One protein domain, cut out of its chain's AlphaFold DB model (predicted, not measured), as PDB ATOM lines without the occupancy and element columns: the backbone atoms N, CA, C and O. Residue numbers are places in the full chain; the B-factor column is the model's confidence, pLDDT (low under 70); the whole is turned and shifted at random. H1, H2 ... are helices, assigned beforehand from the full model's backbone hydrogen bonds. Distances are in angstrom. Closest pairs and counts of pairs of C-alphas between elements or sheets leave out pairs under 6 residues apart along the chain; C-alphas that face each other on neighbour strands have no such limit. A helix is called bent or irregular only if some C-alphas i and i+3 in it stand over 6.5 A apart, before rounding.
ATOM      1  N   ARG A  19     151.718 135.097 142.119       47.59
ATOM      2  CA  ARG A  19     152.483 136.221 141.544       47.59
ATOM      3  C   ARG A  19     152.247 137.524 142.313       47.59
ATOM      4  O   ARG A  19     153.213 138.195 142.659       47.59
ATOM      5  N   HIS A  20     150.998 137.819 142.683       48.44
ATOM      6  CA  HIS A  20     150.650 139.001 143.489       48.44
ATOM      7  C   HIS A  20     151.341 139.027 144.861       48.44
ATOM      8  O   HIS A  20     151.887 140.053 145.265       48.44
ATOM      9  N   PHE A  21     151.385 137.887 145.555       46.62
ATOM     10  CA  PHE A  21     152.054 137.772 146.856       46.62
ATOM     11  C   PHE A  21     153.579 137.965 146.760       46.62
ATOM     12  O   PHE A  21     154.197 138.569 147.637       46.62
ATOM     13  N   PHE A  22     154.191 137.489 145.671       45.75
ATOM     14  CA  PHE A  22     155.617 137.676 145.402       45.75
ATOM     15  C   PHE A  22     155.968 139.134 145.077       45.75
ATOM     16  O   PHE A  22     156.976 139.635 145.573       45.75
ATOM     17  N   LEU A  23     155.132 139.833 144.300       49.12
ATOM     18  CA  LEU A  23     155.317 141.255 143.994       49.12
ATOM     19  C   LEU A  23     155.213 142.136 145.247       49.12
ATOM     20  O   LEU A  23     156.081 142.980 145.464       49.12
ATOM     21  N   GLY A  24     154.215 141.892 146.105       51.12
ATOM     22  CA  GLY A  24     154.039 142.626 147.365       51.12
ATOM     23  C   GLY A  24     155.238 142.483 148.308       51.12
ATOM     24  O   GLY A  24     155.775 143.480 148.788       51.12
ATOM     25  N   LYS A  25     155.759 141.259 148.482       54.75
ATOM     26  CA  LYS A  25     156.991 141.025 149.260       54.75
ATOM     27  C   LYS A  25     158.230 141.683 148.645       54.75
ATOM     28  O   LYS A  25     159.131 142.093 149.369       54.75
ATOM     29  N   LYS A  26     158.294 141.791 147.315       52.47
ATOM     30  CA  LYS A  26     159.412 142.413 146.585       52.47
ATOM     31  C   LYS A  26     159.423 143.938 146.750       52.47
ATOM     32  O   LYS A  26     160.506 144.517 146.789       52.47
ATOM     33  N   ILE A  27     158.249 144.561 146.871       53.50
ATOM     34  CA  ILE A  27     158.068 145.999 147.133       53.50
ATOM     35  C   ILE A  27     158.391 146.339 148.590       53.50
ATOM     36  O   ILE A  27     159.150 147.275 148.834       53.50
ATOM     37  N   ASP A  28     157.916 145.531 149.539       56.22
ATOM     38  CA  ASP A  28     158.245 145.690 150.961       56.22
ATOM     39  C   ASP A  28     159.752 145.512 151.226       56.22
ATOM     40  O   ASP A  28     160.365 146.239 152.004       56.22
ATOM     41  N   LEU A  29     160.417 144.617 150.483       54.66
ATOM     42  CA  LEU A  29     161.876 144.523 150.528       54.66
ATOM     43  C   LEU A  29     162.560 145.799 150.017       54.66
ATOM     44  O   LEU A  29     163.574 146.203 150.574       54.66
ATOM     45  N   LEU A  30     162.039 146.425 148.957       52.53
ATOM     46  CA  LEU A  30     162.623 147.637 148.373       52.53
ATOM     47  C   LEU A  30     162.456 148.863 149.278       52.53
ATOM     48  O   LEU A  30     163.390 149.656 149.384       52.53
ATOM     49  N   SER A  31     161.318 148.992 149.963       56.25
ATOM     50  CA  SER A  31     161.086 150.053 150.950       56.25
ATOM     51  C   SER A  31     161.919 149.847 152.223       56.25
ATOM     52  O   SER A  31     162.412 150.811 152.807       56.25
ATOM     53  N   ARG A  32     162.142 148.593 152.635       55.41
ATOM     54  CA  ARG A  32     163.024 148.242 153.760       55.41
ATOM     55  C   ARG A  32     164.509 148.405 153.435       55.41
ATOM     56  O   ARG A  32     165.288 148.698 154.335       55.41
ATOM     57  N   LEU A  33     164.896 148.268 152.168       51.84
ATOM     58  CA  LEU A  33     166.266 148.488 151.694       51.84
ATOM     59  C   LEU A  33     166.657 149.975 151.637       51.84
ATOM     60  O   LEU A  33     167.839 150.269 151.770       51.84
ATOM     61  N   SER A  34     165.714 150.913 151.469       55.28
ATOM     62  CA  SER A  34     166.049 152.346 151.358       55.28
ATOM     63  C   SER A  34     166.328 153.029 152.702       55.28
ATOM     64  O   SER A  34     167.127 153.961 152.753       55.28
ATOM     65  N   ARG A  35     165.715 152.555 153.794       60.59
ATOM     66  CA  ARG A  35     165.852 153.134 155.145       60.59
ATOM     67  C   ARG A  35     167.282 153.100 155.712       60.59
ATOM     68  O   ARG A  35     167.755 154.156 156.120       60.59
ATOM     69  N   PRO A  36     167.998 151.958 155.730       61.47
ATOM     70  CA  PRO A  36     169.366 151.922 156.250       61.47
ATOM     71  C   PRO A  36     170.350 152.709 155.374       61.47
ATOM     72  O   PRO A  36     171.326 153.240 155.885       61.47
ATOM     73  N   ILE A  37     170.074 152.840 154.073       58.72
ATOM     74  CA  ILE A  37     170.921 153.600 153.142       58.72
ATOM     75  C   ILE A  37     170.763 155.104 153.367       58.72
ATOM     76  O   ILE A  37     171.758 155.819 153.386       58.72
ATOM     77  N   TRP A  38     169.537 155.580 153.595       63.06
ATOM     78  CA  TRP A  38     169.305 156.963 154.016       63.06
ATOM     79  C   TRP A  38     169.972 157.264 155.357       63.06
ATOM     80  O   TRP A  38     170.612 158.298 155.487       63.06
ATOM     81  N   GLY A  39     169.884 156.347 156.326       68.50
ATOM     82  CA  GLY A  39     170.593 156.486 157.601       68.50
ATOM     83  C   GLY A  39     172.113 156.562 157.431       68.50
ATOM     84  O   GLY A  39     172.759 157.396 158.056       68.50
ATOM     85  N   PHE A  40     172.683 155.747 156.541       69.69
ATOM     86  CA  PHE A  40     174.115 155.766 156.241       69.69
ATOM     87  C   PHE A  40     174.543 157.055 155.526       69.69
ATOM     88  O   PHE A  40     175.525 157.672 155.918       69.69
ATOM     89  N   ALA A  41     173.789 157.509 154.521       70.44
ATOM     90  CA  ALA A  41     174.069 158.766 153.826       70.44
ATOM     91  C   ALA A  41     173.966 159.985 154.760       70.44
ATOM     92  O   ALA A  41     174.806 160.878 154.688       70.44
ATOM     93  N   LEU A  42     172.978 160.002 155.664       74.00
ATOM     94  CA  LEU A  42     172.854 161.034 156.695       74.00
ATOM     95  C   LEU A  42     174.048 161.022 157.651       74.00
ATOM     96  O   LEU A  42     174.591 162.080 157.928       74.00
ATOM     97  N   HIS A  43     174.526 159.846 158.063       79.81
ATOM     98  CA  HIS A  43     175.709 159.743 158.920       79.81
ATOM     99  C   HIS A  43     176.965 160.363 158.286       79.81
ATOM    100  O   HIS A  43     177.704 161.081 158.956       79.81
ATOM    101  N   TRP A  44     177.194 160.136 156.988       80.00
ATOM    102  CA  TRP A  44     178.315 160.755 156.272       80.00
ATOM    103  C   TRP A  44     178.164 162.266 156.112       80.00
ATOM    104  O   TRP A  44     179.155 162.987 156.191       80.00
ATOM    105  N   LEU A  45     176.937 162.750 155.904       80.81
ATOM    106  CA  LEU A  45     176.651 164.182 155.855       80.81
ATOM    107  C   LEU A  45     176.844 164.839 157.223       80.81
ATOM    108  O   LEU A  45     177.450 165.903 157.291       80.81
ATOM    109  N   ASP A  46     176.406 164.198 158.304       83.44
ATOM    110  CA  ASP A  46     176.618 164.681 159.669       83.44
ATOM    111  C   ASP A  46     178.120 164.755 159.990       83.44
ATOM    112  O   ASP A  46     178.604 165.776 160.482       83.44
ATOM    113  N   ALA A  47     178.884 163.713 159.637       84.75
ATOM    114  CA  ALA A  47     180.340 163.706 159.771       84.75
ATOM    115  C   ALA A  47     181.007 164.798 158.915       84.75
ATOM    116  O   ALA A  47     181.929 165.469 159.378       84.75
ATOM    117  N   PHE A  48     180.527 165.024 157.686       86.12
ATOM    118  CA  PHE A  48     181.007 166.105 156.825       86.12
ATOM    119  C   PHE A  48     180.749 167.482 157.436       86.12
ATOM    120  O   PHE A  48     181.659 168.304 157.466       86.12
ATOM    121  N   ILE A  49     179.533 167.732 157.931       87.69
ATOM    122  CA  ILE A  49     179.151 169.001 158.562       87.69
ATOM    123  C   ILE A  49     180.030 169.257 159.786       87.69
ATOM    124  O   ILE A  49     180.546 170.359 159.942       87.69
ATOM    125  N   PHE A  50     180.263 168.232 160.607       89.12
ATOM    126  CA  PHE A  50     181.161 168.329 161.754       89.12
ATOM    127  C   PHE A  50     182.589 168.721 161.335       89.12
ATOM    128  O   PHE A  50     183.131 169.709 161.828       89.12
ATOM    129  N   CYS A  51     183.175 168.010 160.365       89.31
ATOM    130  CA  CYS A  51     184.500 168.339 159.826       89.31
ATOM    131  C   CYS A  51     184.545 169.741 159.198       89.31
ATOM    132  O   CYS A  51     185.544 170.448 159.320       89.31
ATOM    133  N   HIS A  52     183.464 170.152 158.534       90.25
ATOM    134  CA  HIS A  52     183.349 171.457 157.900       90.25
ATOM    135  C   HIS A  52     183.311 172.596 158.926       90.25
ATOM    136  O   HIS A  52     183.930 173.632 158.695       90.25
ATOM    137  N   GLU A  53     182.627 172.428 160.062       90.94
ATOM    138  CA  GLU A  53     182.605 173.437 161.130       90.94
ATOM    139  C   GLU A  53     183.982 173.603 161.793       90.94
ATOM    140  O   GLU A  53     184.449 174.732 161.967       90.94
ATOM    141  N   GLU A  54     184.693 172.504 162.059       90.25
ATOM    142  CA  GLU A  54     186.081 172.553 162.544       90.25
ATOM    143  C   GLU A  54     187.005 173.249 161.531       90.25
ATOM    144  O   GLU A  54     187.784 174.147 161.870       90.25
ATOM    145  N   PHE A  55     186.869 172.907 160.251       90.56
ATOM    146  CA  PHE A  55     187.617 173.542 159.170       90.56
ATOM    147  C   PHE A  55     187.306 175.042 159.042       90.56
ATOM    148  O   PHE A  55     188.214 175.869 158.910       90.56
ATOM    149  N   ARG A  56     186.033 175.430 159.167       90.50
ATOM    150  CA  ARG A  56     185.606 176.831 159.196       90.50
ATOM    151  C   ARG A  56     186.253 177.580 160.357       90.50
ATOM    152  O   ARG A  56     186.709 178.708 160.162       90.50
ATOM    153  N   ALA A  57     186.344 176.976 161.540       91.69
ATOM    154  CA  ALA A  57     187.037 177.578 162.675       91.69
ATOM    155  C   ALA A  57     188.531 177.813 162.378       91.69
ATOM    156  O   ALA A  57     189.066 178.861 162.741       91.69
ATOM    157  N   ILE A  58     189.198 176.894 161.667       89.44
ATOM    158  CA  ILE A  58     190.598 177.047 161.229       89.44
ATOM    159  C   ILE A  58     190.749 178.215 160.240       89.44
ATOM    160  O   ILE A  58     191.659 179.034 160.397       89.44
ATOM    161  N   LEU A  59     189.842 178.347 159.264       87.94
ATOM    162  CA  LEU A  59     189.838 179.477 158.324       87.94
ATOM    163  C   LEU A  59     189.614 180.815 159.043       87.94
ATOM    164  O   LEU A  59     190.309 181.794 158.775       87.94
ATOM    165  N   LEU A  60     188.680 180.859 159.999       88.75
ATOM    166  CA  LEU A  60     188.372 182.068 160.768       88.75
ATOM    167  C   LEU A  60     189.518 182.510 161.690       88.75
ATOM    168  O   LEU A  60     189.615 183.698 161.995       88.75
ATOM    169  N   LYS A  61     190.381 181.586 162.125       90.00
ATOM    170  CA  LYS A  61     191.604 181.908 162.878       90.00
ATOM    171  C   LYS A  61     192.691 182.535 161.995       90.00
ATOM    172  O   LYS A  61     193.493 183.304 162.507       90.00
ATOM    173  N   ASN A  62     192.683 182.262 160.688       85.56
ATOM    174  CA  ASN A  62     193.697 182.700 159.717       85.56
ATOM    175  C   ASN A  62     193.118 183.661 158.656       85.56
ATOM    176  O   ASN A  62     193.484 183.615 157.479       85.56
ATOM    177  N   LYS A  63     192.167 184.522 159.054       82.69
ATOM    178  CA  LYS A  63     191.435 185.438 158.151       82.69
ATOM    179  C   LYS A  63     192.340 186.337 157.312       82.69
ATOM    180  O   LYS A  63     191.989 186.673 156.187       82.69
ATOM    181  N   ASP A  64     193.488 186.721 157.856       81.44
ATOM    182  CA  ASP A  64     194.498 187.562 157.210       81.44
ATOM    183  C   ASP A  64     195.177 186.889 156.007       81.44
ATOM    184  O   ASP A  64     195.808 187.573 155.197       81.44
ATOM    185  N   GLN A  65     195.066 185.564 155.900       77.75
ATOM    186  CA  GLN A  65     195.579 184.774 154.783       77.75
ATOM    187  C   GLN A  65     194.483 184.307 153.832       77.75
ATOM    188  O   GLN A  65     194.753 184.113 152.654       77.75
ATOM    189  N   VAL A  66     193.248 184.167 154.315       80.44
ATOM    190  CA  VAL A  66     192.089 183.740 153.510       80.44
ATOM    191  C   VAL A  66     191.791 184.700 152.355       80.44
ATOM    192  O   VAL A  66     191.342 184.263 151.303       80.44
ATOM    193  N   SER A  67     192.055 185.996 152.528       78.94
ATOM    194  CA  SER A  67     191.867 187.014 151.486       78.94
ATOM    195  C   SER A  67     193.058 187.165 150.533       78.94
ATOM    196  O   SER A  67     193.039 188.052 149.682       78.94
ATOM    197  N   LYS A  68     194.112 186.350 150.690       84.00
ATOM    198  CA  LYS A  68     195.346 186.442 149.902       84.00
ATOM    199  C   LYS A  68     195.495 185.243 148.973       84.00
ATOM    200  O   LYS A  68     195.261 184.098 149.361       84.00
ATOM    201  N   SER A  69     195.990 185.519 147.772       81.00
ATOM    202  CA  SER A  69     196.420 184.483 146.834       81.00
ATOM    203  C   SER A  69     197.599 183.685 147.402       81.00
ATOM    204  O   SER A  69     198.495 184.300 147.993       81.00
ATOM    205  N   PRO A  70     197.623 182.339 147.275       81.00
ATOM    206  CA  PRO A  70     196.723 181.465 146.492       81.00
ATOM    207  C   PRO A  70     195.573 180.807 147.293       81.00
ATOM    208  O   PRO A  70     194.901 179.887 146.809       81.00
ATOM    209  N   LEU A  71     195.367 181.209 148.552       83.50
ATOM    210  CA  LEU A  71     194.407 180.554 149.445       83.50
ATOM    211  C   LEU A  71     192.952 180.908 149.098       83.50
ATOM    212  O   LEU A  71     192.079 180.046 149.184       83.50
ATOM    213  N   ASP A  72     192.700 182.137 148.653       85.31
ATOM    214  CA  ASP A  72     191.401 182.599 148.149       85.31
ATOM    215  C   ASP A  72     190.890 181.748 146.968       85.31
ATOM    216  O   ASP A  72     189.743 181.292 146.971       85.31
ATOM    217  N   GLN A  73     191.766 181.450 146.004       88.00
ATOM    218  CA  GLN A  73     191.476 180.590 144.862       88.00
ATOM    219  C   GLN A  73     191.159 179.164 145.323       88.00
ATOM    220  O   GLN A  73     190.149 178.592 144.915       88.00
ATOM    221  N   SER A  74     191.967 178.617 146.233       85.81
ATOM    222  CA  SER A  74     191.761 177.269 146.776       85.81
ATOM    223  C   SER A  74     190.396 177.130 147.467       85.81
ATOM    224  O   SER A  74     189.734 176.093 147.357       85.81
ATOM    225  N   ILE A  75     189.955 178.177 148.171       87.88
ATOM    226  CA  ILE A  75     188.639 178.235 148.821       87.88
ATOM    227  C   ILE A  75     187.523 178.312 147.780       87.88
ATOM    228  O   ILE A  75     186.552 177.564 147.886       87.88
ATOM    229  N   SER A  76     187.664 179.162 146.760       88.00
ATOM    230  CA  SER A  76     186.687 179.253 145.670       88.00
ATOM    231  C   SER A  76     186.504 177.908 144.964       88.00
ATOM    232  O   SER A  76     185.378 177.459 144.760       88.00
ATOM    233  N   GLU A  77     187.602 177.219 144.654       88.06
ATOM    234  CA  GLU A  77     187.560 175.896 144.034       88.06
ATOM    235  C   GLU A  77     186.904 174.846 144.942       88.06
ATOM    236  O   GLU A  77     186.120 174.015 144.476       88.06
ATOM    237  N   PHE A  78     187.187 174.875 146.249       87.69
ATOM    238  CA  PHE A  78     186.525 173.999 147.219       87.69
ATOM    239  C   PHE A  78     185.006 174.235 147.261       87.69
ATOM    240  O   PHE A  78     184.227 173.275 147.263       87.69
ATOM    241  N   LEU A  79     184.568 175.496 147.261       87.94
ATOM    242  CA  LEU A  79     183.148 175.846 147.248       87.94
ATOM    243  C   LEU A  79     182.479 175.412 145.944       87.94
ATOM    244  O   LEU A  79     181.400 174.826 145.982       87.94
ATOM    245  N   GLU A  80     183.131 175.607 144.799       87.94
ATOM    246  CA  GLU A  80     182.623 175.141 143.508       87.94
ATOM    247  C   GLU A  80     182.438 173.613 143.494       87.94
ATOM    248  O   GLU A  80     181.393 173.109 143.068       87.94
ATOM    249  N   ARG A  81     183.416 172.855 144.014       87.06
ATOM    250  CA  ARG A  81     183.306 171.394 144.174       87.06
ATOM    251  C   ARG A  81     182.164 171.016 145.122       87.06
ATOM    252  O   ARG A  81     181.435 170.070 144.831       87.06
ATOM    253  N   SER A  82     181.969 171.763 146.207       84.81
ATOM    254  CA  SER A  82     180.893 171.539 147.184       84.81
ATOM    255  C   SER A  82     179.500 171.792 146.597       84.81
ATOM    256  O   SER A  82     178.574 171.025 146.854       84.81
ATOM    257  N   VAL A  83     179.341 172.817 145.755       85.44
ATOM    258  CA  VAL A  83     178.082 173.075 145.036       85.44
ATOM    259  C   VAL A  83     177.786 171.938 144.060       85.44
ATOM    260  O   VAL A  83     176.706 171.353 144.114       85.44
ATOM    261  N   LYS A  84     178.775 171.540 143.245       82.69
ATOM    262  CA  LYS A  84     178.636 170.397 142.326       82.69
ATOM    263  C   LYS A  84     178.240 169.125 143.072       82.69
ATOM    264  O   LYS A  84     177.361 168.401 142.628       82.69
ATOM    265  N   ALA A  85     178.864 168.862 144.214       81.94
ATOM    266  CA  ALA A  85     178.534 167.740 145.082       81.94
ATOM    267  C   ALA A  85     177.071 167.770 145.557       81.94
ATOM    268  O   ALA A  85     176.362 166.763 145.477       81.94
ATOM    269  N   PHE A  86     176.603 168.937 146.001       79.88
ATOM    270  CA  PHE A  86     175.233 169.136 146.463       79.88
ATOM    271  C   PHE A  86     174.199 168.936 145.346       79.88
ATOM    272  O   PHE A  86     173.148 168.336 145.584       79.88
ATOM    273  N   ASP A  87     174.509 169.338 144.112       80.12
ATOM    274  CA  ASP A  87     173.648 169.086 142.951       80.12
ATOM    275  C   ASP A  87     173.432 167.585 142.709       80.12
ATOM    276  O   ASP A  87     172.311 167.145 142.435       80.12
ATOM    277  N   ILE A  88     174.473 166.767 142.893       79.56
ATOM    278  CA  ILE A  88     174.367 165.305 142.772       79.56
ATOM    279  C   ILE A  88     173.507 164.728 143.908       79.56
ATOM    280  O   ILE A  88     172.678 163.836 143.676       79.56
ATOM    281  N   CYS A  89     173.642 165.247 145.133       76.94
ATOM    282  CA  CYS A  89     172.785 164.871 146.262       76.94
ATOM    283  C   CYS A  89     171.309 165.210 145.991       76.94
ATOM    284  O   CYS A  89     170.431 164.369 146.208       76.94
ATOM    285  N   ASN A  90     171.028 166.396 145.447       78.19
ATOM    286  CA  ASN A  90     169.677 166.820 145.078       78.19
ATOM    287  C   ASN A  90     169.077 165.939 143.980       78.19
ATOM    288  O   ASN A  90     167.938 165.481 144.107       78.19
ATOM    289  N   ALA A  91     169.850 165.631 142.937       77.19
ATOM    290  CA  ALA A  91     169.430 164.704 141.890       77.19
ATOM    291  C   ALA A  91     169.106 163.313 142.464       77.19
ATOM    292  O   ALA A  91     168.076 162.716 142.136       77.19
ATOM    293  N   SER A  92     169.937 162.823 143.390       74.56
ATOM    294  CA  SER A  92     169.733 161.537 144.067       74.56
ATOM    295  C   SER A  92     168.445 161.526 144.894       74.56
ATOM    296  O   SER A  92     167.638 160.601 144.771       74.56
ATOM    297  N   ARG A  93     168.201 162.582 145.682       75.62
ATOM    298  CA  ARG A  93     166.959 162.771 146.447       75.62
ATOM    299  C   ARG A  93     165.732 162.761 145.535       75.62
ATOM    300  O   ARG A  93     164.782 162.027 145.802       75.62
ATOM    301  N   ASN A  94     165.775 163.504 144.431       75.25
ATOM    302  CA  ASN A  94     164.689 163.544 143.450       75.25
ATOM    303  C   ASN A  94     164.443 162.167 142.810       75.25
ATOM    304  O   ASN A  94     163.295 161.773 142.605       75.25
ATOM    305  N   GLY A  95     165.499 161.396 142.535       76.12
ATOM    306  CA  GLY A  95     165.386 160.016 142.051       76.12
ATOM    307  C   GLY A  95     164.654 159.091 143.030       76.12
ATOM    308  O   GLY A  95     163.829 158.273 142.617       76.12
ATOM    309  N   ILE A  96     164.910 159.240 144.331       75.19
ATOM    310  CA  ILE A  96     164.229 158.473 145.385       75.19
ATOM    311  C   ILE A  96     162.756 158.870 145.487       75.19
ATOM    312  O   ILE A  96     161.897 157.992 145.577       75.19
ATOM    313  N   GLU A  97     162.449 160.165 145.423       76.31
ATOM    314  CA  GLU A  97     161.068 160.656 145.471       76.31
ATOM    315  C   GLU A  97     160.243 160.143 144.275       76.31
ATOM    316  O   GLU A  97     159.101 159.697 144.432       76.31
ATOM    317  N   LYS A  98     160.856 160.091 143.081       78.81
ATOM    318  CA  LYS A  98     160.267 159.466 141.884       78.81
ATOM    319  C   LYS A  98     159.971 157.982 142.121       78.81
ATOM    320  O   LYS A  98     158.851 157.536 141.876       78.81
ATOM    321  N   ILE A  99     160.930 157.226 142.667       77.62
ATOM    322  CA  ILE A  99     160.724 155.811 143.029       77.62
ATOM    323  C   ILE A  99     159.557 155.663 144.005       77.62
ATOM    324  O   ILE A  99     158.708 154.796 143.809       77.62
ATOM    325  N   HIS A 100     159.494 156.498 145.041       79.75
ATOM    326  CA  HIS A 100     158.429 156.441 146.034       79.75
ATOM    327  C   HIS A 100     157.052 156.698 145.405       79.75
ATOM    328  O   HIS A 100     156.107 155.945 145.643       79.75
ATOM    329  N   THR A 101     156.960 157.701 144.534       81.88
ATOM    330  CA  THR A 101     155.746 158.005 143.765       81.88
ATOM    331  C   THR A 101     155.327 156.832 142.878       81.88
ATOM    332  O   THR A 101     154.171 156.413 142.899       81.88
ATOM    333  N   TRP A 102     156.261 156.227 142.146       83.94
ATOM    334  CA  TRP A 102     155.961 155.069 141.303       83.94
ATOM    335  C   TRP A 102     155.520 153.847 142.102       83.94
ATOM    336  O   TRP A 102     154.596 153.146 141.689       83.94
ATOM    337  N   LEU A 103     156.135 153.602 143.262       82.25
ATOM    338  CA  LEU A 103     155.729 152.520 144.156       82.25
ATOM    339  C   LEU A 103     154.275 152.681 144.616       82.25
ATOM    340  O   LEU A 103     153.550 151.689 144.615       82.25
ATOM    341  N   LYS A 104     153.819 153.906 144.910       84.00
ATOM    342  CA  LYS A 104     152.407 154.174 145.247       84.00
ATOM    343  C   LYS A 104     151.461 153.789 144.110       84.00
ATOM    344  O   LYS A 104     150.426 153.174 144.349       84.00
ATOM    345  N   HIS A 105     151.807 154.101 142.860       83.94
ATOM    346  CA  HIS A 105     150.980 153.693 141.720       83.94
ATOM    347  C   HIS A 105     150.949 152.170 141.547       83.94
ATOM    348  O   HIS A 105     149.874 151.603 141.362       83.94
ATOM    349  N   VAL A 106     152.099 151.498 141.666       83.00
ATOM    350  CA  VAL A 106     152.190 150.027 141.636       83.00
ATOM    351  C   VAL A 106     151.336 149.403 142.746       83.00
ATOM    352  O   VAL A 106     150.631 148.425 142.502       83.00
ATOM    353  N   GLU A 107     151.343 149.979 143.946       81.06
ATOM    354  CA  GLU A 107     150.504 149.537 145.062       81.06
ATOM    355  C   GLU A 107     149.008 149.664 144.741       81.06
ATOM    356  O   GLU A 107     148.263 148.704 144.937       81.06
ATOM    357  N   ILE A 108     148.561 150.782 144.158       84.19
ATOM    358  CA  ILE A 108     147.159 150.959 143.730       84.19
ATOM    359  C   ILE A 108     146.750 149.883 142.716       84.19
ATOM    360  O   ILE A 108     145.644 149.337 142.808       84.19
ATOM    361  N   VAL A 109     147.631 149.557 141.764       81.88
ATOM    362  CA  VAL A 109     147.397 148.493 140.775       81.88
ATOM    363  C   VAL A 109     147.257 147.144 141.475       81.88
ATOM    364  O   VAL A 109     146.279 146.433 141.248       81.88
ATOM    365  N   LEU A 110     148.176 146.807 142.383       76.94
ATOM    366  CA  LEU A 110     148.135 145.547 143.128       76.94
ATOM    367  C   LEU A 110     146.900 145.428 144.018       76.94
ATOM    368  O   LEU A 110     146.277 144.370 144.029       76.94
ATOM    369  N   CYS A 111     146.513 146.488 144.725       78.06
ATOM    370  CA  CYS A 111     145.312 146.504 145.559       78.06
ATOM    371  C   CYS A 111     144.034 146.348 144.723       78.06
ATOM    372  O   CYS A 111     143.112 145.642 145.131       78.06
ATOM    373  N   SER A 112     143.993 146.954 143.532       78.06
ATOM    374  CA  SER A 112     142.863 146.818 142.603       78.06
ATOM    375  C   SER A 112     142.762 145.396 142.035       78.06
ATOM    376  O   SER A 112     141.657 144.891 141.848       78.06
ATOM    377  N   LEU A 113     143.902 144.732 141.819       69.94
ATOM    378  CA  LEU A 113     143.972 143.372 141.277       69.94
ATOM    379  C   LEU A 113     143.900 142.256 142.342       69.94
ATOM    380  O   LEU A 113     143.568 141.116 142.034       69.94
ATOM    381  N   GLY A 114     144.221 142.559 143.600       61.78
ATOM    382  CA  GLY A 114     144.360 141.584 144.687       61.78
ATOM    383  C   GLY A 114     143.062 141.211 145.408       61.78
ATOM    384  O   GLY A 114     143.103 140.405 146.341       61.78
ATOM    385  N   SER A 115     141.910 141.771 145.024       56.25
ATOM    386  CA  SER A 115     140.645 141.441 145.687       56.25
ATOM    387  C   SER A 115     140.247 139.993 145.367       56.25
ATOM    388  O   SER A 115     140.140 139.607 144.209       56.25
ATOM    389  N   ASN A 116     140.048 139.176 146.405       50.47
ATOM    390  CA  ASN A 116     139.841 137.718 146.374       50.47
ATOM    391  C   ASN A 116     138.503 137.268 145.724       50.47
ATOM    392  O   ASN A 116     137.990 136.192 146.034       50.47
ATOM    393  N   GLN A 117     137.907 138.096 144.866       47.53
ATOM    394  CA  GLN A 117     136.623 137.875 144.205       47.53
ATOM    395  C   GLN A 117     136.815 136.974 142.972       47.53
ATOM    396  O   GLN A 117     137.781 137.120 142.228       47.53
ATOM    397  N   ARG A 118     135.896 136.022 142.751       52.62
ATOM    398  CA  ARG A 118     135.927 135.040 141.641       52.62
ATOM    399  C   ARG A 118     135.840 135.663 140.236       52.62
ATOM    400  O   ARG A 118     136.060 134.950 139.265       52.62
ATOM    401  N   ALA A 119     135.565 136.962 140.135       56.47
ATOM    402  CA  ALA A 119     135.607 137.751 138.911       56.47
ATOM    403  C   ALA A 119     136.009 139.193 139.262       56.47
ATOM    404  O   ALA A 119     135.542 139.740 140.267       56.47
ATOM    405  N   PHE A 120     136.882 139.802 138.459       60.06
ATOM    406  CA  PHE A 120     137.217 141.220 138.586       60.06
ATOM    407  C   PHE A 120     135.963 142.061 138.336       60.06
ATOM    408  O   PHE A 120     135.251 141.836 137.361       60.06
ATOM    409  N   LYS A 121     135.686 143.043 139.200       70.38
ATOM    410  CA  LYS A 121     134.645 144.038 138.902       70.38
ATOM    411  C   LYS A 121     135.205 145.026 137.876       70.38
ATOM    412  O   LYS A 121     136.329 145.487 138.054       70.38
ATOM    413  N   GLU A 122     134.423 145.407 136.868       76.81
ATOM    414  CA  GLU A 122     134.816 146.364 135.810       76.81
ATOM    415  C   GLU A 122     135.510 147.621 136.377       76.81
ATOM    416  O   GLU A 122     136.588 148.021 135.941       76.81
ATOM    417  N   GLY A 123     134.971 148.188 137.464       79.75
ATOM    418  CA  GLY A 123     135.569 149.349 138.135       79.75
ATOM    419  C   GLY A 123     136.966 149.108 138.735       79.75
ATOM    420  O   GLY A 123     137.768 150.038 138.811       79.75
ATOM    421  N   GLN A 124     137.296 147.877 139.140       78.88
ATOM    422  CA  GLN A 124     138.637 147.515 139.620       78.88
ATOM    423  C   GLN A 124     139.639 147.450 138.465       78.88
ATOM    424  O   GLN A 124     140.762 147.935 138.605       78.88
ATOM    425  N   PHE A 125     139.218 146.912 137.318       79.25
ATOM    426  CA  PHE A 125     140.030 146.871 136.103       79.25
ATOM    427  C   PHE A 125     140.340 148.284 135.597       79.25
ATOM    428  O   PHE A 125     141.503 148.626 135.376       79.25
ATOM    429  N   LEU A 126     139.328 149.156 135.524       84.38
ATOM    430  CA  LEU A 126     139.504 150.556 135.129       84.38
ATOM    431  C   LEU A 126     140.434 151.321 136.084       84.38
ATOM    432  O   LEU A 126     141.280 152.094 135.635       84.38
ATOM    433  N   ARG A 127     140.336 151.073 137.398       84.69
ATOM    434  CA  ARG A 127     141.228 151.676 138.402       84.69
ATOM    435  C   ARG A 127     142.675 151.209 138.247       84.69
ATOM    436  O   ARG A 127     143.580 152.041 138.297       84.69
ATOM    437  N   ALA A 128     142.890 149.910 138.033       84.56
ATOM    438  CA  ALA A 128     144.213 149.344 137.781       84.56
ATOM    439  C   ALA A 128     144.827 149.921 136.497       84.56
ATOM    440  O   ALA A 128     145.960 150.398 136.510       84.56
ATOM    441  N   ARG A 129     144.054 149.965 135.406       84.81
ATOM    442  CA  ARG A 129     144.491 150.526 134.125       84.81
ATOM    443  C   ARG A 129     144.842 152.007 134.242       84.81
ATOM    444  O   ARG A 129     145.907 152.413 133.782       84.81
ATOM    445  N   LYS A 130     143.997 152.803 134.904       88.62
ATOM    446  CA  LYS A 130     144.278 154.222 135.156       88.62
ATOM    447  C   LYS A 130     145.572 154.398 135.953       88.62
ATOM    448  O   LYS A 130     146.416 155.187 135.556       88.62
ATOM    449  N   ALA A 131     145.764 153.636 137.029       87.75
ATOM    450  CA  ALA A 131     146.976 153.727 137.837       87.75
ATOM    451  C   ALA A 131     148.248 153.329 137.062       87.75
ATOM    452  O   ALA A 131     149.295 153.935 137.279       87.75
ATOM    453  N   LEU A 132     148.171 152.372 136.128       87.25
ATOM    454  CA  LEU A 132     149.285 152.046 135.225       87.25
ATOM    455  C   LEU A 132     149.569 153.137 134.190       87.25
ATOM    456  O   LEU A 132     150.731 153.344 133.835       87.25
ATOM    457  N   MET A 133     148.535 153.820 133.695       87.00
ATOM    458  CA  MET A 133     148.708 154.985 132.823       87.00
ATOM    459  C   MET A 133     149.344 156.148 133.585       87.00
ATOM    460  O   MET A 133     150.319 156.717 133.101       87.00
ATOM    461  N   ASP A 134     148.859 156.438 134.793       88.25
ATOM    462  CA  ASP A 134     149.421 157.463 135.678       88.25
ATOM    463  C   ASP A 134     150.892 157.132 136.018       88.25
ATOM    464  O   ASP A 134     151.756 158.007 135.959       88.25
ATOM    465  N   LEU A 135     151.212 155.852 136.265       87.69
ATOM    466  CA  LEU A 135     152.589 155.378 136.441       87.69
ATOM    467  C   LEU A 135     153.451 155.629 135.198       87.69
ATOM    468  O   LEU A 135     154.580 156.093 135.318       87.69
ATOM    469  N   ALA A 136     152.937 155.312 134.008       85.56
ATOM    470  CA  ALA A 136     153.661 155.521 132.758       85.56
ATOM    471  C   ALA A 136     153.942 157.009 132.512       85.56
ATOM    472  O   ALA A 136     155.053 157.363 132.132       85.56
ATOM    473  N   LEU A 137     152.962 157.875 132.781       85.62
ATOM    474  CA  LEU A 137     153.119 159.320 132.668       85.62
ATOM    475  C   LEU A 137     154.187 159.834 133.643       85.62
ATOM    476  O   LEU A 137     155.130 160.501 133.225       85.62
ATOM    477  N   ALA A 138     154.105 159.432 134.914       82.44
ATOM    478  CA  ALA A 138     155.078 159.798 135.942       82.44
ATOM    479  C   ALA A 138     156.502 159.281 135.654       82.44
ATOM    480  O   ALA A 138     157.473 159.803 136.202       82.44
ATOM    481  N   MET A 139     156.646 158.232 134.841       79.62
ATOM    482  CA  MET A 139     157.943 157.708 134.400       79.62
ATOM    483  C   MET A 139     158.521 158.477 133.205       79.62
ATOM    484  O   MET A 139     159.741 158.538 133.064       79.62
ATOM    485  N   VAL A 140     157.669 159.068 132.360       74.19
ATOM    486  CA  VAL A 140     158.068 159.819 131.157       74.19
ATOM    487  C   VAL A 140     158.392 161.283 131.466       74.19
ATOM    488  O   VAL A 140     159.245 161.861 130.797       74.19
ATOM    489  N   ASP A 141     157.807 161.862 132.516       65.06
ATOM    490  CA  ASP A 141     157.992 163.274 132.904       65.06
ATOM    491  C   ASP A 141     159.399 163.607 133.466       65.06
ATOM    492  O   ASP A 141     159.642 164.636 134.089       65.06
ATOM    493  N   SER A 185     175.262 159.592 135.857       61.72
ATOM    494  CA  SER A 185     176.352 158.806 136.439       61.72
ATOM    495  C   SER A 185     177.110 159.654 137.462       61.72
ATOM    496  O   SER A 185     178.110 160.274 137.094       61.72
ATOM    497  N   ALA A 186     176.685 159.645 138.733       60.72
ATOM    498  CA  ALA A 186     177.405 160.299 139.827       60.72
ATOM    499  C   ALA A 186     178.865 159.839 139.824       60.72
ATOM    500  O   ALA A 186     179.762 160.660 139.917       60.72
ATOM    501  N   ALA A 187     179.124 158.562 139.526       61.84
ATOM    502  CA  ALA A 187     180.482 158.045 139.338       61.84
ATOM    503  C   ALA A 187     181.349 158.835 138.326       61.84
ATOM    504  O   ALA A 187     182.530 159.037 138.581       61.84
ATOM    505  N   LYS A 188     180.795 159.319 137.203       66.62
ATOM    506  CA  LYS A 188     181.560 160.104 136.211       66.62
ATOM    507  C   LYS A 188     181.801 161.535 136.682       66.62
ATOM    508  O   LYS A 188     182.879 162.074 136.457       66.62
ATOM    509  N   GLN A 189     180.814 162.136 137.347       70.12
ATOM    510  CA  GLN A 189     180.963 163.472 137.923       70.12
ATOM    511  C   GLN A 189     181.967 163.457 139.082       70.12
ATOM    512  O   GLN A 189     182.871 164.286 139.114       70.12
ATOM    513  N   LEU A 190     181.899 162.450 139.951       72.75
ATOM    514  CA  LEU A 190     182.859 162.225 141.030       72.75
ATOM    515  C   LEU A 190     184.267 161.946 140.509       72.75
ATOM    516  O   LEU A 190     185.215 162.491 141.060       72.75
ATOM    517  N   GLN A 191     184.417 161.190 139.416       75.75
ATOM    518  CA  GLN A 191     185.728 160.971 138.800       75.75
ATOM    519  C   GLN A 191     186.363 162.285 138.325       75.75
ATOM    520  O   GLN A 191     187.565 162.464 138.485       75.75
ATOM    521  N   SER A 192     185.560 163.214 137.789       75.00
ATOM    522  CA  SER A 192     186.043 164.545 137.396       75.00
ATOM    523  C   SER A 192     186.431 165.419 138.594       75.00
ATOM    524  O   SER A 192     187.365 166.207 138.506       75.00
ATOM    525  N   ILE A 193     185.755 165.273 139.738       74.19
ATOM    526  CA  ILE A 193     186.128 165.972 140.977       74.19
ATOM    527  C   ILE A 193     187.422 165.368 141.544       74.19
ATOM    528  O   ILE A 193     188.334 166.107 141.903       74.19
ATOM    529  N   ALA A 194     187.535 164.036 141.547       76.19
ATOM    530  CA  ALA A 194     188.700 163.299 142.028       76.19
ATOM    531  C   ALA A 194     189.965 163.565 141.201       76.19
ATOM    532  O   ALA A 194     191.038 163.735 141.768       76.19
ATOM    533  N   SER A 195     189.854 163.638 139.870       76.31
ATOM    534  CA  SER A 195     191.010 163.849 138.987       76.31
ATOM    535  C   SER A 195     191.669 165.219 139.147       76.31
ATOM    536  O   SER A 195     192.806 165.393 138.727       76.31
ATOM    537  N   ASN A 196     190.956 166.185 139.728       78.25
ATOM    538  CA  ASN A 196     191.451 167.538 139.974       78.25
ATOM    539  C   ASN A 196     191.985 167.732 141.406       78.25
ATOM    540  O   ASN A 196     192.404 168.836 141.745       78.25
ATOM    541  N   LEU A 197     191.966 166.696 142.258       81.25
ATOM    542  CA  LEU A 197     192.599 166.740 143.577       81.25
ATOM    543  C   LEU A 197     194.073 166.343 143.454       81.25
ATOM    544  O   LEU A 197     194.396 165.166 143.292       81.25
ATOM    545  N   VAL A 198     194.966 167.318 143.590       83.31
ATOM    546  CA  VAL A 198     196.415 167.094 143.643       83.31
ATOM    547  C   VAL A 198     196.905 167.419 145.057       83.31
ATOM    548  O   VAL A 198     196.484 168.434 145.617       83.31
ATOM    549  N   PRO A 199     197.735 166.560 145.680       86.94
ATOM    550  CA  PRO A 199     198.323 166.865 146.978       86.94
ATOM    551  C   PRO A 199     199.218 168.108 146.878       86.94
ATOM    552  O   PRO A 199     199.968 168.231 145.907       86.94
ATOM    553  N   PRO A 200     199.162 169.015 147.867       88.12
ATOM    554  CA  PRO A 200     199.863 170.283 147.782       88.12
ATOM    555  C   PRO A 200     201.378 170.082 147.805       88.12
ATOM    556  O   PRO A 200     201.914 169.326 148.621       88.12
ATOM    557  N   GLY A 201     202.075 170.780 146.912       88.44
ATOM    558  CA  GLY A 201     203.534 170.748 146.841       88.44
ATOM    559  C   GLY A 201     204.186 171.492 148.012       88.44
ATOM    560  O   GLY A 201     203.596 172.401 148.595       88.44
ATOM    561  N   ALA A 202     205.448 171.179 148.330       87.38
ATOM    562  CA  ALA A 202     206.184 171.852 149.413       87.38
ATOM    563  C   ALA A 202     206.199 173.390 149.266       87.38
ATOM    564  O   ALA A 202     206.049 174.115 150.248       87.38
ATOM    565  N   ASN A 203     206.292 173.885 148.029       85.56
ATOM    566  CA  ASN A 203     206.266 175.316 147.721       85.56
ATOM    567  C   ASN A 203     204.902 175.959 148.032       85.56
ATOM    568  O   ASN A 203     204.850 177.067 148.559       85.56
ATOM    569  N   GLU A 204     203.802 175.255 147.764       83.56
ATOM    570  CA  GLU A 204     202.434 175.717 148.042       83.56
ATOM    571  C   GLU A 204     202.142 175.720 149.546       83.56
ATOM    572  O   GLU A 204     201.493 176.632 150.063       83.56
ATOM    573  N   ILE A 205     202.675 174.735 150.273       87.62
ATOM    574  CA  ILE A 205     202.590 174.664 151.736       87.62
ATOM    575  C   ILE A 205     203.298 175.871 152.356       87.62
ATOM    576  O   ILE A 205     202.726 176.534 153.218       87.62
ATOM    577  N   ILE A 206     204.507 176.206 151.900       86.69
ATOM    578  CA  ILE A 206     205.240 177.374 152.405       86.69
ATOM    579  C   ILE A 206     204.501 178.673 152.047       86.69
ATOM    580  O   ILE A 206     204.300 179.521 152.918       86.69
ATOM    581  N   ALA A 207     204.027 178.807 150.802       84.00
ATOM    582  CA  ALA A 207     203.317 179.996 150.322       84.00
ATOM    583  C   ALA A 207     202.002 180.267 151.076       84.00
ATOM    584  O   ALA A 207     201.643 181.419 151.304       84.00
ATOM    585  N   THR A 208     201.306 179.213 151.505       84.12
ATOM    586  CA  THR A 208     200.044 179.298 152.263       84.12
ATOM    587  C   THR A 208     200.239 179.201 153.780       84.12
ATOM    588  O   THR A 208     199.267 179.047 154.522       84.12
ATOM    589  N   ARG A 209     201.494 179.239 154.258       84.12
ATOM    590  CA  ARG A 209     201.878 179.012 155.664       84.12
ATOM    591  C   ARG A 209     201.231 177.760 156.277       84.12
ATOM    592  O   ARG A 209     200.779 177.770 157.417       84.12
ATOM    593  N   GLY A 210     201.157 176.688 155.495       86.31
ATOM    594  CA  GLY A 210     200.598 175.399 155.892       86.31
ATOM    595  C   GLY A 210     199.109 175.216 155.595       86.31
ATOM    596  O   GLY A 210     198.630 174.089 155.682       86.31
ATOM    597  N   MET A 211     198.376 176.263 155.194       87.06
ATOM    598  CA  MET A 211     196.921 176.191 154.971       87.06
ATOM    599  C   MET A 211     196.516 175.306 153.787       87.06
ATOM    600  O   MET A 211     195.405 174.776 153.781       87.06
ATOM    601  N   ALA A 212     197.410 175.065 152.826       87.31
ATOM    602  CA  ALA A 212     197.164 174.128 151.732       87.31
ATOM    603  C   ALA A 212     196.864 172.694 152.224       87.31
ATOM    604  O   ALA A 212     196.087 171.979 151.592       87.31
ATOM    605  N   VAL A 213     197.412 172.281 153.374       89.69
ATOM    606  CA  VAL A 213     197.195 170.931 153.928       89.69
ATOM    607  C   VAL A 213     195.761 170.756 154.459       89.69
ATOM    608  O   VAL A 213     195.091 169.826 154.004       89.69
ATOM    609  N   PRO A 214     195.222 171.636 155.334       89.69
ATOM    610  CA  PRO A 214     193.803 171.623 155.697       89.69
ATOM    611  C   PRO A 214     192.853 171.721 154.498       89.69
ATOM    612  O   PRO A 214     191.841 171.023 154.473       89.69
ATOM    613  N   MET A 215     193.180 172.539 153.489       89.75
ATOM    614  CA  MET A 215     192.378 172.643 152.261       89.75
ATOM    615  C   MET A 215     192.302 171.300 151.529       89.75
ATOM    616  O   MET A 215     191.215 170.851 151.159       89.75
ATOM    617  N   TYR A 216     193.446 170.646 151.325       90.25
ATOM    618  CA  TYR A 216     193.510 169.344 150.669       90.25
ATOM    619  C   TYR A 216     192.792 168.258 151.478       90.25
ATOM    620  O   TYR A 216     192.018 167.478 150.921       90.25
ATOM    621  N   ALA A 217     192.980 168.243 152.801       91.81
ATOM    622  CA  ALA A 217     192.288 167.321 153.694       91.81
ATOM    623  C   ALA A 217     190.762 167.487 153.605       91.81
ATOM    624  O   ALA A 217     190.051 166.501 153.417       91.81
ATOM    625  N   MET A 218     190.254 168.722 153.640       91.94
ATOM    626  CA  MET A 218     188.817 168.986 153.545       91.94
ATOM    627  C   MET A 218     188.236 168.607 152.173       91.94
ATOM    628  O   MET A 218     187.165 168.005 152.091       91.94
ATOM    629  N   ASN A 219     188.964 168.886 151.087       90.44
ATOM    630  CA  ASN A 219     188.599 168.427 149.742       90.44
ATOM    631  C   ASN A 219     188.549 166.888 149.657       90.44
ATOM    632  O   ASN A 219     187.681 166.329 148.988       90.44
ATOM    633  N   SER A 220     189.452 166.202 150.361       89.38
ATOM    634  CA  SER A 220     189.496 164.739 150.413       89.38
ATOM    635  C   SER A 220     188.319 164.169 151.209       89.38
ATOM    636  O   SER A 220     187.700 163.201 150.774       89.38
ATOM    637  N   VAL A 221     187.951 164.804 152.329       90.50
ATOM    638  CA  VAL A 221     186.755 164.458 153.118       90.50
ATOM    639  C   VAL A 221     185.482 164.633 152.287       90.50
ATOM    640  O   VAL A 221     184.646 163.732 152.274       90.50
ATOM    641  N   LEU A 222     185.349 165.741 151.545       87.50
ATOM    642  CA  LEU A 222     184.227 165.959 150.622       87.50
ATOM    643  C   LEU A 222     184.117 164.818 149.603       87.50
ATOM    644  O   LEU A 222     183.039 164.261 149.403       87.50
ATOM    645  N   LEU A 223     185.233 164.452 148.968       86.31
ATOM    646  CA  LEU A 223     185.251 163.392 147.966       86.31
ATOM    647  C   LEU A 223     184.891 162.028 148.569       86.31
ATOM    648  O   LEU A 223     184.090 161.302 147.985       86.31
ATOM    649  N   PHE A 224     185.447 161.699 149.733       86.69
ATOM    650  CA  PHE A 224     185.178 160.453 150.447       86.69
ATOM    651  C   PHE A 224     183.690 160.309 150.787       86.69
ATOM    652  O   PHE A 224     183.048 159.337 150.395       86.69
ATOM    653  N   VAL A 225     183.101 161.346 151.391       83.88
ATOM    654  CA  VAL A 225     181.669 161.404 151.729       83.88
ATOM    655  C   VAL A 225     180.791 161.183 150.497       83.88
ATOM    656  O   VAL A 225     179.792 160.463 150.555       83.88
ATOM    657  N   LEU A 226     181.166 161.763 149.356       81.25
ATOM    658  CA  LEU A 226     180.414 161.600 148.117       81.25
ATOM    659  C   LEU A 226     180.595 160.228 147.466       81.25
ATOM    660  O   LEU A 226     179.636 159.683 146.921       81.25
ATOM    661  N   ILE A 227     181.797 159.659 147.488       81.06
ATOM    662  CA  ILE A 227     182.042 158.334 146.914       81.06
ATOM    663  C   ILE A 227     181.298 157.278 147.734       81.06
ATOM    664  O   ILE A 227     180.481 156.537 147.181       81.06
ATOM    665  N   ASP A 228     181.505 157.262 149.048       81.56
ATOM    666  CA  ASP A 228     180.977 156.209 149.913       81.56
ATOM    667  C   ASP A 228     179.486 156.375 150.217       81.56
ATOM    668  O   ASP A 228     178.756 155.387 150.342       81.56
ATOM    669  N   GLY A 229     178.995 157.614 150.280       73.12
ATOM    670  CA  GLY A 229     177.579 157.895 150.508       73.12
ATOM    671  C   GLY A 229     176.716 157.733 149.255       73.12
ATOM    672  O   GLY A 229     175.616 157.173 149.316       73.12
ATOM    673  N   LEU A 230     177.189 158.213 148.101       74.50
ATOM    674  CA  LEU A 230     176.332 158.437 146.933       74.50
ATOM    675  C   LEU A 230     176.389 157.309 145.893       74.50
ATOM    676  O   LEU A 230     175.366 157.006 145.271       74.50
ATOM    677  N   GLN A 231     177.526 156.625 145.722       74.62
ATOM    678  CA  GLN A 231     177.618 155.516 144.759       74.62
ATOM    679  C   GLN A 231     176.689 154.332 145.086       74.62
ATOM    680  O   GLN A 231     175.997 153.843 144.176       74.62
ATOM    681  N   PRO A 232     176.596 153.853 146.346       74.50
ATOM    682  CA  PRO A 232     175.682 152.762 146.685       74.50
ATOM    683  C   PRO A 232     174.223 153.157 146.451       74.50
ATOM    684  O   PRO A 232     173.411 152.339 146.001       74.50
ATOM    685  N   LEU A 233     173.898 154.424 146.714       72.69
ATOM    686  CA  LEU A 233     172.572 154.980 146.513       72.69
ATOM    687  C   LEU A 233     172.195 155.002 145.029       72.69
ATOM    688  O   LEU A 233     171.134 154.492 144.663       72.69
ATOM    689  N   GLU A 234     173.084 155.495 144.163       74.00
ATOM    690  CA  GLU A 234     172.880 155.520 142.710       74.00
ATOM    691  C   GLU A 234     172.602 154.110 142.162       74.00
ATOM    692  O   GLU A 234     171.643 153.889 141.410       74.00
ATOM    693  N   HIS A 235     173.395 153.117 142.584       76.31
ATOM    694  CA  HIS A 235     173.207 151.727 142.168       76.31
ATOM    695  C   HIS A 235     171.820 151.195 142.559       76.31
ATOM    696  O   HIS A 235     171.154 150.520 141.764       76.31
ATOM    697  N   GLN A 236     171.367 151.497 143.776       72.44
ATOM    698  CA  GLN A 236     170.082 151.031 144.290       72.44
ATOM    699  C   GLN A 236     168.907 151.736 143.623       72.44
ATOM    700  O   GLN A 236     167.953 151.060 143.237       72.44
ATOM    701  N   VAL A 237     168.997 153.049 143.399       73.94
ATOM    702  CA  VAL A 237     168.004 153.824 142.641       73.94
ATOM    703  C   VAL A 237     167.842 153.227 141.242       73.94
ATOM    704  O   VAL A 237     166.737 152.853 140.844       73.94
ATOM    705  N   LYS A 238     168.950 152.994 140.528       74.94
ATOM    706  CA  LYS A 238     168.933 152.354 139.202       74.94
ATOM    707  C   LYS A 238     168.351 150.936 139.242       74.94
ATOM    708  O   LYS A 238     167.628 150.524 138.334       74.94
ATOM    709  N   LYS A 239     168.650 150.161 140.287       77.81
ATOM    710  CA  LYS A 239     168.115 148.803 140.478       77.81
ATOM    711  C   LYS A 239     166.612 148.808 140.770       77.81
ATOM    712  O   LYS A 239     165.901 147.951 140.245       77.81
ATOM    713  N   ALA A 240     166.133 149.739 141.588       73.38
ATOM    714  CA  ALA A 240     164.720 149.916 141.898       73.38
ATOM    715  C   ALA A 240     163.939 150.351 140.654       73.38
ATOM    716  O   ALA A 240     162.942 149.711 140.332       73.38
ATOM    717  N   PHE A 241     164.456 151.325 139.895       76.19
ATOM    718  CA  PHE A 241     163.900 151.742 138.605       76.19
ATOM    719  C   PHE A 241     163.657 150.536 137.689       76.19
ATOM    720  O   PHE A 241     162.529 150.293 137.261       76.19
ATOM    721  N   ARG A 242     164.692 149.710 137.462       78.25
ATOM    722  CA  ARG A 242     164.578 148.511 136.611       78.25
ATOM    723  C   ARG A 242     163.504 147.547 137.107       78.25
ATOM    724  O   ARG A 242     162.719 147.053 136.309       78.25
ATOM    725  N   LYS A 243     163.439 147.297 138.420       76.69
ATOM    726  CA  LYS A 243     162.435 146.396 139.007       76.69
ATOM    727  C   LYS A 243     161.010 146.918 138.843       76.69
ATOM    728  O   LYS A 243     160.126 146.119 138.551       76.69
ATOM    729  N   ILE A 244     160.787 148.216 139.049       77.75
ATOM    730  CA  ILE A 244     159.469 148.841 138.876       77.75
ATOM    731  C   ILE A 244     159.071 148.791 137.397       77.75
ATOM    732  O   ILE A 244     157.927 148.470 137.092       77.75
ATOM    733  N   MET A 245     160.012 149.010 136.476       81.25
ATOM    734  CA  MET A 245     159.742 148.872 135.046       81.25
ATOM    735  C   MET A 245     159.347 147.436 134.670       81.25
ATOM    736  O   MET A 245     158.303 147.228 134.059       81.25
ATOM    737  N   THR A 246     160.103 146.424 135.107       78.19
ATOM    738  CA  THR A 246     159.719 145.018 134.885       78.19
ATOM    739  C   THR A 246     158.339 144.713 135.472       78.19
ATOM    740  O   THR A 246     157.515 144.093 134.813       78.19
ATOM    741  N   CYS A 247     158.057 145.211 136.681       75.00
ATOM    742  CA  CYS A 247     156.755 145.068 137.328       75.00
ATOM    743  C   CYS A 247     155.623 145.686 136.494       75.00
ATOM    744  O   CYS A 247     154.557 145.090 136.375       75.00
ATOM    745  N   ARG A 248     155.845 146.866 135.904       81.44
ATOM    746  CA  ARG A 248     154.875 147.525 135.026       81.44
ATOM    747  C   ARG A 248     154.574 146.680 133.784       81.44
ATOM    748  O   ARG A 248     153.408 146.569 133.426       81.44
ATOM    749  N   ILE A 249     155.592 146.090 133.155       80.19
ATOM    750  CA  ILE A 249     155.420 145.211 131.984       80.19
ATOM    751  C   ILE A 249     154.589 143.979 132.367       80.19
ATOM    752  O   ILE A 249     153.562 143.723 131.753       80.19
ATOM    753  N   GLU A 250     154.957 143.292 133.453       77.44
ATOM    754  CA  GLU A 250     154.206 142.127 133.946       77.44
ATOM    755  C   GLU A 250     152.737 142.468 134.263       77.44
ATOM    756  O   GLU A 250     151.844 141.651 134.052       77.44
ATOM    757  N   MET A 251     152.466 143.671 134.782       76.00
ATOM    758  CA  MET A 251     151.105 144.140 135.060       76.00
ATOM    759  C   MET A 251     150.299 144.448 133.795       76.00
ATOM    760  O   MET A 251     149.091 144.232 133.802       76.00
ATOM    761  N   LEU A 252     150.942 144.944 132.734       78.69
ATOM    762  CA  LEU A 252     150.297 145.140 131.433       78.69
ATOM    763  C   LEU A 252     149.921 143.792 130.808       78.69
ATOM    764  O   LEU A 252     148.768 143.615 130.421       78.69
ATOM    765  N   ASP A 253     150.829 142.810 130.851       75.81
ATOM    766  CA  ASP A 253     150.564 141.448 130.368       75.81
ATOM    767  C   ASP A 253     149.366 140.804 131.094       75.81
ATOM    768  O   ASP A 253     148.560 140.096 130.491       75.81
ATOM    769  N   LEU A 254     149.219 141.054 132.403       69.94
ATOM    770  CA  LEU A 254     148.087 140.557 133.199       69.94
ATOM    771  C   LEU A 254     146.750 141.214 132.839       69.94
ATOM    772  O   LEU A 254     145.706 140.602 133.061       69.94
ATOM    773  N   LEU A 255     146.769 142.443 132.323       69.81
ATOM    774  CA  LEU A 255     145.568 143.165 131.900       69.81
ATOM    775  C   LEU A 255     145.193 142.890 130.435       69.81
ATOM    776  O   LEU A 255     144.153 143.376 129.995       69.81
ATOM    777  N   GLY A 256     145.984 142.090 129.710       62.78
ATOM    778  CA  GLY A 256     145.669 141.645 128.351       62.78
ATOM    779  C   GLY A 256     145.758 142.744 127.290       62.78
ATOM    780  O   GLY A 256     144.990 142.712 126.331       62.78
TER     781      GLY A 256
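AT A GLANCE: This is residues 19 to 141 and 185 to 256 of the 257 residues of an uncharacterized protein of Arachis hypogaea (UniProt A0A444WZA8). What is the main picture? A long, thin rod in which three long helices, H1, H3 and the bent H7, lie side by side, with H4 folded back along one end of H3 and short H5 packed on H7. H2 and H6 sit at the other end. How is it made up? The printed part has 195 residues with seven named helices, H1 to H7 in order, and no named strand: all helix, only just loose and close to extended, with a radius of gyration of the C-alphas of 24.1 A and spans of 82 by 25 by 21 A.

HOW THE PARTS SIT: Which helix is the hub? H7, residues 212 to 255, touches five other helices. By its hydrogen bonds it was assigned as one helix, but it is bent: C-alphas 229 and 232 are 6.7 A apart, and its arms H7a, residues 212 to 229, and H7b, residues 232 to 255, stand at a shallow tilt of 22 degrees. What touches these arms? H1, residues 19 to 61, touches H7a with residues 40 to 55 alone, opposite ways at 8 degrees, closest at the C-alphas of Ala 41 and Gly 229, 4.9 A. H3, residues 71 to 113, touches H7b with residues 92 to 106 alone, the same way at 24 degrees, closest at the C-alphas of Ile 96 and Val 237, 6.6 A. H5, residues 186 to 194, touches H7a, closest at the C-alphas of Ala 194 and Leu 223, 6.9 A, while H6, residues 202 to 207, only just touches H7a and only at the corner, closest at the C-alphas of Ile 205 and Ala 212, 5.5 A. What is farther out? H4, residues 122 to 140, forms a hairpin with H3, closest at the C-alphas of Val 109 and Ala 128, 4.5 A; H1, H3, H4, H7a and H7b form a bundle, helices set together. H2, residues 63 to 66, is close to but not clearly touching H3, closest at the C-alphas of Val 66 and Asp 72, 5.5 A. Are the backbones complete? Every O i to N i+4 pair is within hydrogen-bond range in H3, H4, H5, H6, H7a and H7b, and 36 of 39 in H1; H2 is too short for such a pair.

IN THESE COORDINATES: How long are the longer helices? H1 measures 63.8 A, H3 63.2 A, H7b 34.9 A, H4 27.3 A and H7a 25.5 A. Where are the anchors? C-alpha 19 of H1 is at (152.483, 136.221, 141.544) and C-alpha 255 of H7b at (145.568, 143.165, 131.900).

THE WHOLE: How large is it? The C-alphas farthest apart, of Arg 118 and Ile 206, are 81.9 A apart. Where is it cut? Residues 142 to 184 are not printed, and C-alphas 141 and 185 are 19.2 A apart; of the links printed whole, none is long. Where is confidence low? The mean pLDDT of the printed part is 77.4, with 38 residues under 70, among them residues 19 to 40 and 113 to 120.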